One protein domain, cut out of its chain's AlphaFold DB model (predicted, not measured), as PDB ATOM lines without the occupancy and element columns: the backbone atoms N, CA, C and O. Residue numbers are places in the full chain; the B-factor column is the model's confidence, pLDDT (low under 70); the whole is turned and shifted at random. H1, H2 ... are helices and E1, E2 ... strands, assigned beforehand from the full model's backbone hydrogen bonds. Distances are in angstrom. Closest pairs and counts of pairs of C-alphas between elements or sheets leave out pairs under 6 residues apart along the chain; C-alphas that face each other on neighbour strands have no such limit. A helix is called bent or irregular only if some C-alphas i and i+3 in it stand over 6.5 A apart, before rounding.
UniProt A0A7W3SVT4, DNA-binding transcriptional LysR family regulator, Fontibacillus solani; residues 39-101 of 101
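What this domain is: This is residues 39 to 101 of the 101 residues of the protein "DNA-binding transcriptional LysR family regulator" of Fontibacillus solani (UniProt A0A7W3SVT4). A pair of parallel strands, E1 and E2, lies side by side as a small two-stranded sheet, with helix H2 running back between them along the chain to make a right-handed crossover, and the short helix H1 sits by the end of the pair where both strands begin. A long looping stretch without a named element, residues 39 to 56, leads into H1, and a tail, residues 94 to 101, leads away from E2 to one end of the longest span. The printed part has 63 residues with two named helices and two named strands, in the order H1, E1, H2, E2; its class is mixed, helices and strands, with under half of the residues in named elements. It is only just compact, close to loose, with a radius of gyration of the C-alphas of 12.4 A, and spans 37 by 29 by 19 A.

Where its parts are: Strand E1 is residues 64 to 68, 13.3 A from first to last C-alpha, and begins with C-alpha 64 at (38.699, 23.011, -20.701). Strand E2 is residues 88 to 93, 14.5 A long, and ends with C-alpha 93 at (48.368, 20.430, -11.288). Helix H2 is residues 72 to 83, 16.8 A long. Helix H1 is residues 57 to 61, 8.3 A long, and begins with C-alpha 57 at (32.862, 11.419, -22.708). H1 is neither bent nor irregular, but only just: C-alphas 58 and 61 are 6.1 A apart.

How they stand to each other: E1 and E2 are parallel neighbours, with 35 degrees between their directions. C-alphas 65 and 89 face each other at 4.8 A. N 65 and O 88, at 2.8 A, and N 67 and O 91, at 2.9 A, are within hydrogen-bond range. E1, H2 and E2 form a strand-helix-strand unit, two parallel neighbour strands with a helix between them along the chain, and its crossover is right-handed. The closest C-alphas of E1 and H2 are those of Leu 67 and Lys 73, 7.0 A apart. H1 and H2 are close but not clearly touching; their closest C-alphas, of Lys 58 and Cys 83, are 7.4 A apart. The closest C-alphas of H1 and E2 are those of His 61 and Lys 88, at 6.1 A. In H2, 7 of 8 O i to N i+4 pairs are within hydrogen-bond range; in H1, 0 of 1 are, beside 2 of 2 O i to N i+3 pairs.

The domain as a whole: The two C-alphas farthest apart are those of Lys 82 and Gln 101, at 37.4 A. The printed part has no cut, and the links H1 to E1, E1 to H2 and H2 to E2 are tight. The mean pLDDT of the printed part is 74.0, and residues 68 to 74 and 90 to 101 are under 70.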
ATOM      1  N   LEU A  39      35.113   5.943 -12.990       82.25
ATOM      2  CA  LEU A  39      35.593   7.268 -13.354       82.25
ATOM      3  C   LEU A  39      34.412   8.242 -13.444       82.25
ATOM      4  O   LEU A  39      33.437   7.992 -14.159       82.25
ATOM      5  N   LEU A  40      34.511   9.358 -12.726       86.31
ATOM      6  CA  LEU A  40      33.496  10.405 -12.682       86.31
ATOM      7  C   LEU A  40      34.086  11.737 -13.141       86.31
ATOM      8  O   LEU A  40      35.256  12.032 -12.906       86.31
ATOM      9  N   VAL A  41      33.250  12.555 -13.778       86.75
ATOM     10  CA  VAL A  41      33.597  13.926 -14.158       86.75
ATOM     11  C   VAL A  41      33.076  14.864 -13.078       86.75
ATOM     12  O   VAL A  41      31.885  14.863 -12.778       86.75
ATOM     13  N   VAL A  42      33.970  15.667 -12.504       87.94
ATOM     14  CA  VAL A  42      33.608  16.724 -11.554       87.94
ATOM     15  C   VAL A  42      33.376  18.012 -12.333       87.94
ATOM     16  O   VAL A  42      34.221  18.418 -13.132       87.94
ATOM     17  N   LEU A  43      32.228  18.644 -12.107       88.38
ATOM     18  CA  LEU A  43      31.802  19.858 -12.797       88.38
ATOM     19  C   LEU A  43      31.485  20.958 -11.775       88.38
ATOM     20  O   LEU A  43      31.006  20.640 -10.685       88.38
ATOM     21  N   PRO A  44      31.699  22.239 -12.119       88.62
ATOM     22  CA  PRO A  44      31.097  23.356 -11.394       88.62
ATOM     23  C   PRO A  44      29.568  23.237 -11.339       88.62
ATOM     24  O   PRO A  44      28.950  22.717 -12.272       88.62
ATOM     25  N   GLU A  45      28.949  23.756 -10.279       88.88
ATOM     26  CA  GLU A  45      27.488  23.709 -10.097       88.88
ATOM     27  C   GLU A  45      26.723  24.426 -11.223       88.88
ATOM     28  O   GLU A  45      25.628  24.012 -11.600       88.88
ATOM     29  N   ASP A  46      27.313  25.476 -11.794       89.50
ATOM     30  CA  ASP A  46      26.756  26.279 -12.884       89.50
ATOM     31  C   ASP A  46      27.071  25.720 -14.284       89.50
ATOM     32  O   ASP A  46      26.708  26.320 -15.300       89.50
ATOM     33  N   HIS A  47      27.716  24.552 -14.372       88.44
ATOM     34  CA  HIS A  47      28.052  23.943 -15.651       88.44
ATOM     35  C   HIS A  47      26.788  23.543 -16.427       88.44
ATOM     36  O   HIS A  47      25.890  22.892 -15.894       88.44
ATOM     37  N   GLN A  48      26.749  23.821 -17.735       88.06
ATOM     38  CA  GLN A  48      25.578  23.548 -18.588       88.06
ATOM     39  C   GLN A  48      25.130  22.075 -18.594       88.06
ATOM     40  O   GLN A  48      23.993  21.762 -18.938       88.06
ATOM     41  N   MET A  49      26.036  21.172 -18.214       87.06
ATOM     42  CA  MET A  49      25.800  19.729 -18.138       87.06
ATOM     43  C   MET A  49      25.665  19.187 -16.708       87.06
ATOM     44  O   MET A  49      25.559  17.978 -16.547       87.06
ATOM     45  N   ALA A  50      25.661  20.040 -15.676       89.00
ATOM     46  CA  ALA A  50      25.593  19.610 -14.274       89.00
ATOM     47  C   ALA A  50      24.298  18.845 -13.940       89.00
ATOM     48  O   ALA A  50      24.299  17.969 -13.084       89.00
ATOM     49  N   ASN A  51      23.208  19.135 -14.658       86.12
ATOM     50  CA  ASN A  51      21.901  18.501 -14.454       86.12
ATOM     51  C   ASN A  51      21.680  17.236 -15.305       86.12
ATOM     52  O   ASN A  51      20.578  16.689 -15.313       86.12
ATOM     53  N   TYR A  52      22.684  16.796 -16.067       86.44
ATOM     54  CA  TYR A  52      22.576  15.588 -16.880       86.44
ATOM     55  C   TYR A  52      22.926  14.367 -16.030       86.44
ATOM     56  O   TYR A  52      23.899  14.385 -15.284       86.44
ATOM     57  N   GLU A  53      22.165  13.283 -16.188       86.38
ATOM     58  CA  GLU A  53      22.402  12.025 -15.461       86.38
ATOM     59  C   GLU A  53      23.787  11.427 -15.765       86.38
ATOM     60  O   GLU A  53      24.434  10.849 -14.894       86.38
ATOM     61  N   CYS A  54      24.260  11.608 -17.001       86.31
ATOM     62  CA  CYS A  54      25.555  11.135 -17.468       86.31
ATOM     63  C   CYS A  54      26.267  12.225 -18.267       86.31
ATOM     64  O   CYS A  54      25.680  12.842 -19.161       86.31
ATOM     65  N   PHE A  55      27.564  12.396 -18.012       87.06
ATOM     66  CA  PHE A  55      28.418  13.237 -18.839       87.06
ATOM     67  C   PHE A  55      28.918  12.442 -20.059       87.06
ATOM     68  O   PHE A  55      29.597  11.424 -19.886       87.06
ATOM     69  N   PRO A  56      28.613  12.857 -21.300       86.88
ATOM     70  CA  PRO A  56      29.105  12.175 -22.483       86.88
ATOM     71  C   PRO A  56      30.604  12.427 -22.632       86.88
ATOM     72  O   PRO A  56      31.039  13.564 -22.784       86.88
ATOM     73  N   VAL A  57      31.392  11.354 -22.659       84.12
ATOM     74  CA  VAL A  57      32.862  11.419 -22.708       84.12
ATOM     75  C   VAL A  57      33.360  12.294 -23.869       84.12
ATOM     76  O   VAL A  57      34.269  13.094 -23.682       84.12
ATOM     77  N   LYS A  58      32.690  12.262 -25.033       86.19
ATOM     78  CA  LYS A  58      33.011  13.116 -26.196       86.19
ATOM     79  C   LYS A  58      32.925  14.621 -25.927       86.19
ATOM     80  O   LYS A  58      33.661  15.369 -26.555       86.19
ATOM     81  N   ALA A  59      32.084  15.060 -24.991       86.50
ATOM     82  CA  ALA A  59      31.989  16.472 -24.638       86.50
ATOM     83  C   ALA A  59      33.237  16.980 -23.898       86.50
ATOM     84  O   ALA A  59      33.449  18.186 -23.856       86.50
ATOM     85  N   LEU A  60      34.114  16.103 -23.379       85.31
ATOM     86  CA  LEU A  60      35.394  16.514 -22.775       85.31
ATOM     87  C   LEU A  60      36.299  17.270 -23.762       85.31
ATOM     88  O   LEU A  60      37.140  18.052 -23.332       85.31
ATOM     89  N   HIS A  61      36.122  17.068 -25.070       82.62
ATOM     90  CA  HIS A  61      36.808  17.847 -26.105       82.62
ATOM     91  C   HIS A  61      36.373  19.326 -26.121       82.62
ATOM     92  O   HIS A  61      37.157  20.227 -26.438       82.62
ATOM     93  N   ASP A  62      35.106  19.593 -25.806       85.06
ATOM     94  CA  ASP A  62      34.503  20.909 -26.013       85.06
ATOM     95  C   ASP A  62      34.813  21.878 -24.868       85.06
ATOM     96  O   ASP A  62      34.824  23.093 -25.083       85.06
ATOM     97  N   PHE A  63      35.159  21.352 -23.692       82.25
ATOM     98  CA  PHE A  63      35.443  22.119 -22.481       82.25
ATOM     99  C   PHE A  63      36.920  22.081 -22.081       82.25
ATOM    100  O   PHE A  63      37.643  21.147 -22.433       82.25
ATOM    101  N   PRO A  64      37.384  23.078 -21.309       81.88
ATOM    102  CA  PRO A  64      38.699  23.011 -20.701       81.88
ATOM    103  C   PRO A  64      38.793  21.849 -19.703       81.88
ATOM    104  O   PRO A  64      37.950  21.705 -18.821       81.88
ATOM    105  N   PHE A  65      39.850  21.046 -19.821       82.62
ATOM    106  CA  PHE A  65      40.112  19.892 -18.967       82.62
ATOM    107  C   PHE A  65      41.316  20.147 -18.050       82.62
ATOM    108  O   PHE A  65      42.358  20.649 -18.489       82.62
ATOM    109  N   MET A  66      41.182  19.784 -16.775       82.25
ATOM    110  CA  MET A  66      42.275  19.802 -15.803       82.25
ATOM    111  C   MET A  66      42.820  18.383 -15.645       82.25
ATOM    112  O   MET A  66      42.119  17.498 -15.162       82.25
ATOM    113  N   LEU A  67      44.071  18.166 -16.051       75.62
ATOM    114  CA  LEU A  67      44.723  16.861 -15.971       75.62
ATOM    115  C   LEU A  67      45.630  16.807 -14.737       75.62
ATOM    116  O   LEU A  67      46.556  17.604 -14.597       75.62
ATOM    117  N   LEU A  68      45.394  15.851 -13.841       68.56
ATOM    118  CA  LEU A  68      46.271  15.619 -12.691       68.56
ATOM    119  C   LEU A  68      47.491  14.798 -13.138       68.56
ATOM    120  O   LEU A  68      47.348  13.701 -13.674       68.56
ATOM    121  N   GLU A  69      48.702  15.327 -12.945       61.34
ATOM    122  CA  GLU A  69      49.927  14.701 -13.480       61.34
ATOM    123  C   GLU A  69      50.398  13.467 -12.705       61.34
ATOM    124  O   GLU A  69      51.061  12.602 -13.276       61.34
ATOM    125  N   LYS A  70      50.083  13.364 -11.411       58.25
ATOM    126  CA  LYS A  70      50.581  12.276 -10.560       58.25
ATOM    127  C   LYS A  70      49.652  11.064 -10.631       58.25
ATOM    128  O   LYS A  70      48.512  11.155 -10.190       58.25
ATOM    129  N   GLY A  71      50.146   9.940 -11.158       55.97
ATOM    130  CA  GLY A  71      49.457   8.636 -11.198       55.97
ATOM    131  C   GLY A  71      48.301   8.550 -12.203       55.97
ATOM    132  O   GLY A  71      48.277   7.653 -13.039       55.97
ATOM    133  N   ALA A  72      47.410   9.542 -12.212       56.19
ATOM    134  CA  ALA A  72      46.192   9.563 -13.021       56.19
ATOM    135  C   ALA A  72      46.428   9.793 -14.526       56.19
ATOM    136  O   ALA A  72      45.556   9.499 -15.342       56.19
ATOM    137  N   LYS A  73      47.599  10.310 -14.933       62.19
ATOM    138  CA  LYS A  73      47.869  10.596 -16.351       62.19
ATOM    139  C   LYS A  73      47.765   9.341 -17.218       62.19
ATOM    140  O   LYS A  73      47.181   9.423 -18.292       62.19
ATOM    141  N   ALA A  74      48.297   8.204 -16.770       65.31
ATOM    142  CA  ALA A  74      48.244   6.961 -17.543       65.31
ATOM    143  C   ALA A  74      46.798   6.453 -17.693       65.31
ATOM    144  O   ALA A  74      46.375   6.120 -18.797       65.31
ATOM    145  N   GLU A  75      46.024   6.477 -16.606       71.38
ATOM    146  CA  GLU A  75      44.642   5.982 -16.571       71.38
ATOM    147  C   GLU A  75      43.706   6.795 -17.467       71.38
ATOM    148  O   GLU A  75      42.966   6.246 -18.284       71.38
ATOM    149  N   ILE A  76      43.758   8.122 -17.347       77.06
ATOM    150  CA  ILE A  76      42.862   9.000 -18.099       77.06
ATOM    151  C   ILE A  76      43.286   9.045 -19.582       77.06
ATOM    152  O   ILE A  76      42.426   9.088 -20.463       77.06
ATOM    153  N   SER A  77      44.589   8.946 -19.887       77.06
ATOM    154  CA  SER A  77      45.071   8.898 -21.279       77.06
ATOM    155  C   SER A  77      44.552   7.670 -22.031       77.06
ATOM    156  O   SER A  77      44.100   7.809 -23.165       77.06
ATOM    157  N   GLU A  78      44.514   6.495 -21.391       78.88
ATOM    158  CA  GLU A  78      43.978   5.268 -22.004       78.88
ATOM    159  C   GLU A  78      42.504   5.438 -22.427       78.88
ATOM    160  O   GLU A  78      42.072   4.950 -23.474       78.88
ATOM    161  N   ILE A  79      41.715   6.166 -21.632       82.62
ATOM    162  CA  ILE A  79      40.300   6.434 -21.923       82.62
ATOM    163  C   ILE A  79      40.153   7.411 -23.087       82.62
ATOM    164  O   ILE A  79      39.305   7.196 -23.959       82.62
ATOM    165  N   PHE A  80      40.977   8.460 -23.128       83.94
ATOM    166  CA  PHE A  80      40.999   9.414 -24.235       83.94
ATOM    167  C   PHE A  80      41.364   8.749 -25.561       83.94
ATOM    168  O   PHE A  80      40.665   8.958 -26.553       83.94
ATOM    169  N   GLU A  81      42.371   7.877 -25.559       83.94
ATOM    170  CA  GLU A  81      42.771   7.096 -26.731       83.94
ATOM    171  C   GLU A  81      41.650   6.155 -27.192       83.94
ATOM    172  O   GLU A  81      41.243   6.200 -28.354       83.94
ATOM    173  N   LYS A  82      41.074   5.356 -26.281       83.62
ATOM    174  CA  LYS A  82      39.971   4.428 -26.606       83.62
ATOM    175  C   LYS A  82      38.734   5.137 -27.150       83.62
ATOM    176  O   LYS A  82      38.022   4.582 -27.985       83.62
ATOM    177  N   CYS A  83      38.456   6.344 -26.663       83.94
ATOM    178  CA  CYS A  83      37.308   7.134 -27.098       83.94
ATOM    179  C   CYS A  83      37.625   8.077 -28.272       83.94
ATOM    180  O   CYS A  83      36.708   8.739 -28.760       83.94
ATOM    181  N   ASN A  84      38.881   8.110 -28.738       84.56
ATOM    182  CA  ASN A  84      39.400   8.994 -29.783       84.56
ATOM    183  C   ASN A  84      39.070  10.476 -29.523       84.56
ATOM    184  O   ASN A  84      38.461  11.155 -30.355       84.56
ATOM    185  N   ILE A  85      39.425  10.945 -28.326       83.38
ATOM    186  CA  ILE A  85      39.189  12.310 -27.849       83.38
ATOM    187  C   ILE A  85      40.520  12.954 -27.504       83.38
ATOM    188  O   ILE A  85      41.316  12.388 -26.765       83.38
ATOM    189  N   GLU A  86      40.711  14.183 -27.966       81.12
ATOM    190  CA  GLU A  86      41.812  15.038 -27.540       81.12
ATOM    191  C   GLU A  86      41.244  16.132 -26.626       81.12
ATOM    192  O   GLU A  86      40.629  17.085 -27.110       81.12
ATOM    193  N   PRO A  87      41.354  15.998 -25.293       76.62
ATOM    194  CA  PRO A  87      40.857  17.023 -24.386       76.62
ATOM    195  C   PRO A  87      41.708  18.290 -24.502       76.62
ATOM    196  O   PRO A  87      42.935  18.237 -24.631       76.62
ATOM    197  N   LYS A  88      41.073  19.455 -24.363       77.12
ATOM    198  CA  LYS A  88      41.792  20.728 -24.244       77.12
ATOM    199  C   LYS A  88      42.384  20.825 -22.843       77.12
ATOM    200  O   LYS A  88      41.740  21.332 -21.927       77.12
ATOM    201  N   VAL A  89      43.587  20.295 -22.644       73.75
ATOM    202  CA  VAL A  89      44.264  20.358 -21.341       73.75
ATOM    203  C   VAL A  89      44.700  21.799 -21.079       73.75
ATOM    204  O   VAL A  89      45.633  22.296 -21.705       73.75
ATOM    205  N   HIS A  90      44.011  22.480 -20.164       66.06
ATOM    206  CA  HIS A  90      44.314  23.871 -19.805       66.06
ATOM    207  C   HIS A  90      45.215  23.983 -18.578       66.06
ATOM    208  O   HIS A  90      45.954  24.957 -18.450       66.06
ATOM    209  N   PHE A  91      45.172  22.994 -17.685       62.66
ATOM    210  CA  PHE A  91      45.972  22.988 -16.467       62.66
ATOM    211  C   PHE A  91      46.462  21.584 -16.153       62.66
ATOM    212  O   PHE A  91      45.680  20.632 -16.138       62.66
ATOM    213  N   THR A  92      47.749  21.486 -15.833       56.72
ATOM    214  CA  THR A  92      48.324  20.353 -15.124       56.72
ATOM    215  C   THR A  92      48.651  20.788 -13.700       56.72
ATOM    216  O   THR A  92      49.381  21.752 -13.492       56.72
ATOM    217  N   HIS A  93      48.045  20.157 -12.694       52.50
ATOM    218  CA  HIS A  93      48.368  20.430 -11.288       52.50
ATOM    219  C   HIS A  93      48.686  19.121 -10.570       52.50
ATOM    220  O   HIS A  93      47.933  18.154 -10.632       52.50
ATOM    221  N   GLY A  94      49.831  19.092  -9.884       44.34
ATOM    222  CA  GLY A  94      50.289  17.936  -9.110       44.34
ATOM    223  C   GLY A  94      49.593  17.762  -7.755       44.34
ATOM    224  O   GLY A  94      49.836  16.754  -7.099       44.34
ATOM    225  N   MET A  95      48.762  18.722  -7.329       39.75
ATOM    226  CA  MET A  95      47.958  18.681  -6.102       39.75
ATOM    227  C   MET A  95      46.700  19.542  -6.285       39.75
ATOM    228  O   MET A  95      46.798  20.674  -6.759       39.75
ATOM    229  N   ILE A  96      45.531  19.011  -5.911       45.66
ATOM    230  CA  ILE A  96      44.270  19.763  -5.863       45.66
ATOM    231  C   ILE A  96      44.413  20.802  -4.748       45.66
ATOM    232  O   ILE A  96      44.392  20.457  -3.567       45.66
ATOM    233  N   MET A  97      44.600  22.071  -5.113       37.31
ATOM    234  CA  MET A  97      44.420  23.169  -4.167       37.31
ATOM    235  C   MET A  97      42.912  23.327  -3.961       37.31
ATOM    236  O   MET A  97      42.203  23.537  -4.949       37.31
ATOM    237  N   PRO A  98      42.390  23.215  -2.729       38.12
ATOM    238  CA  PRO A  98      41.020  23.610  -2.476       38.12
ATOM    239  C   PRO A  98      40.927  25.103  -2.785       38.12
ATOM    240  O   PRO A  98      41.717  25.905  -2.282       38.12
ATOM    241  N   SER A  99      39.993  25.462  -3.656       35.19
ATOM    242  CA  SER A  99      39.606  26.844  -3.890       35.19
ATOM    243  C   SER A  99      39.094  27.415  -2.563       35.19
ATOM    244  O   SER A  99      37.930  27.235  -2.219       35.19
ATOM    245  N   CYS A 100      39.967  28.041  -1.775       36.03
ATOM    246  CA  CYS A 100      39.534  28.906  -0.688       36.03
ATOM    247  C   CYS A 100      38.994  30.184  -1.323       36.03
ATOM    248  O   CYS A 100      39.740  30.917  -1.979       36.03
ATOM    249  N   GLN A 101      37.697  30.404  -1.143       36.34
ATOM    250  CA  GLN A 101      37.097  31.727  -1.222       36.34
ATOM    251  C   GLN A 101      37.412  32.498   0.062       36.34
ATOM    252  O   GLN A 101      37.432  31.853   1.138       36.34
TER     253      GLN A 101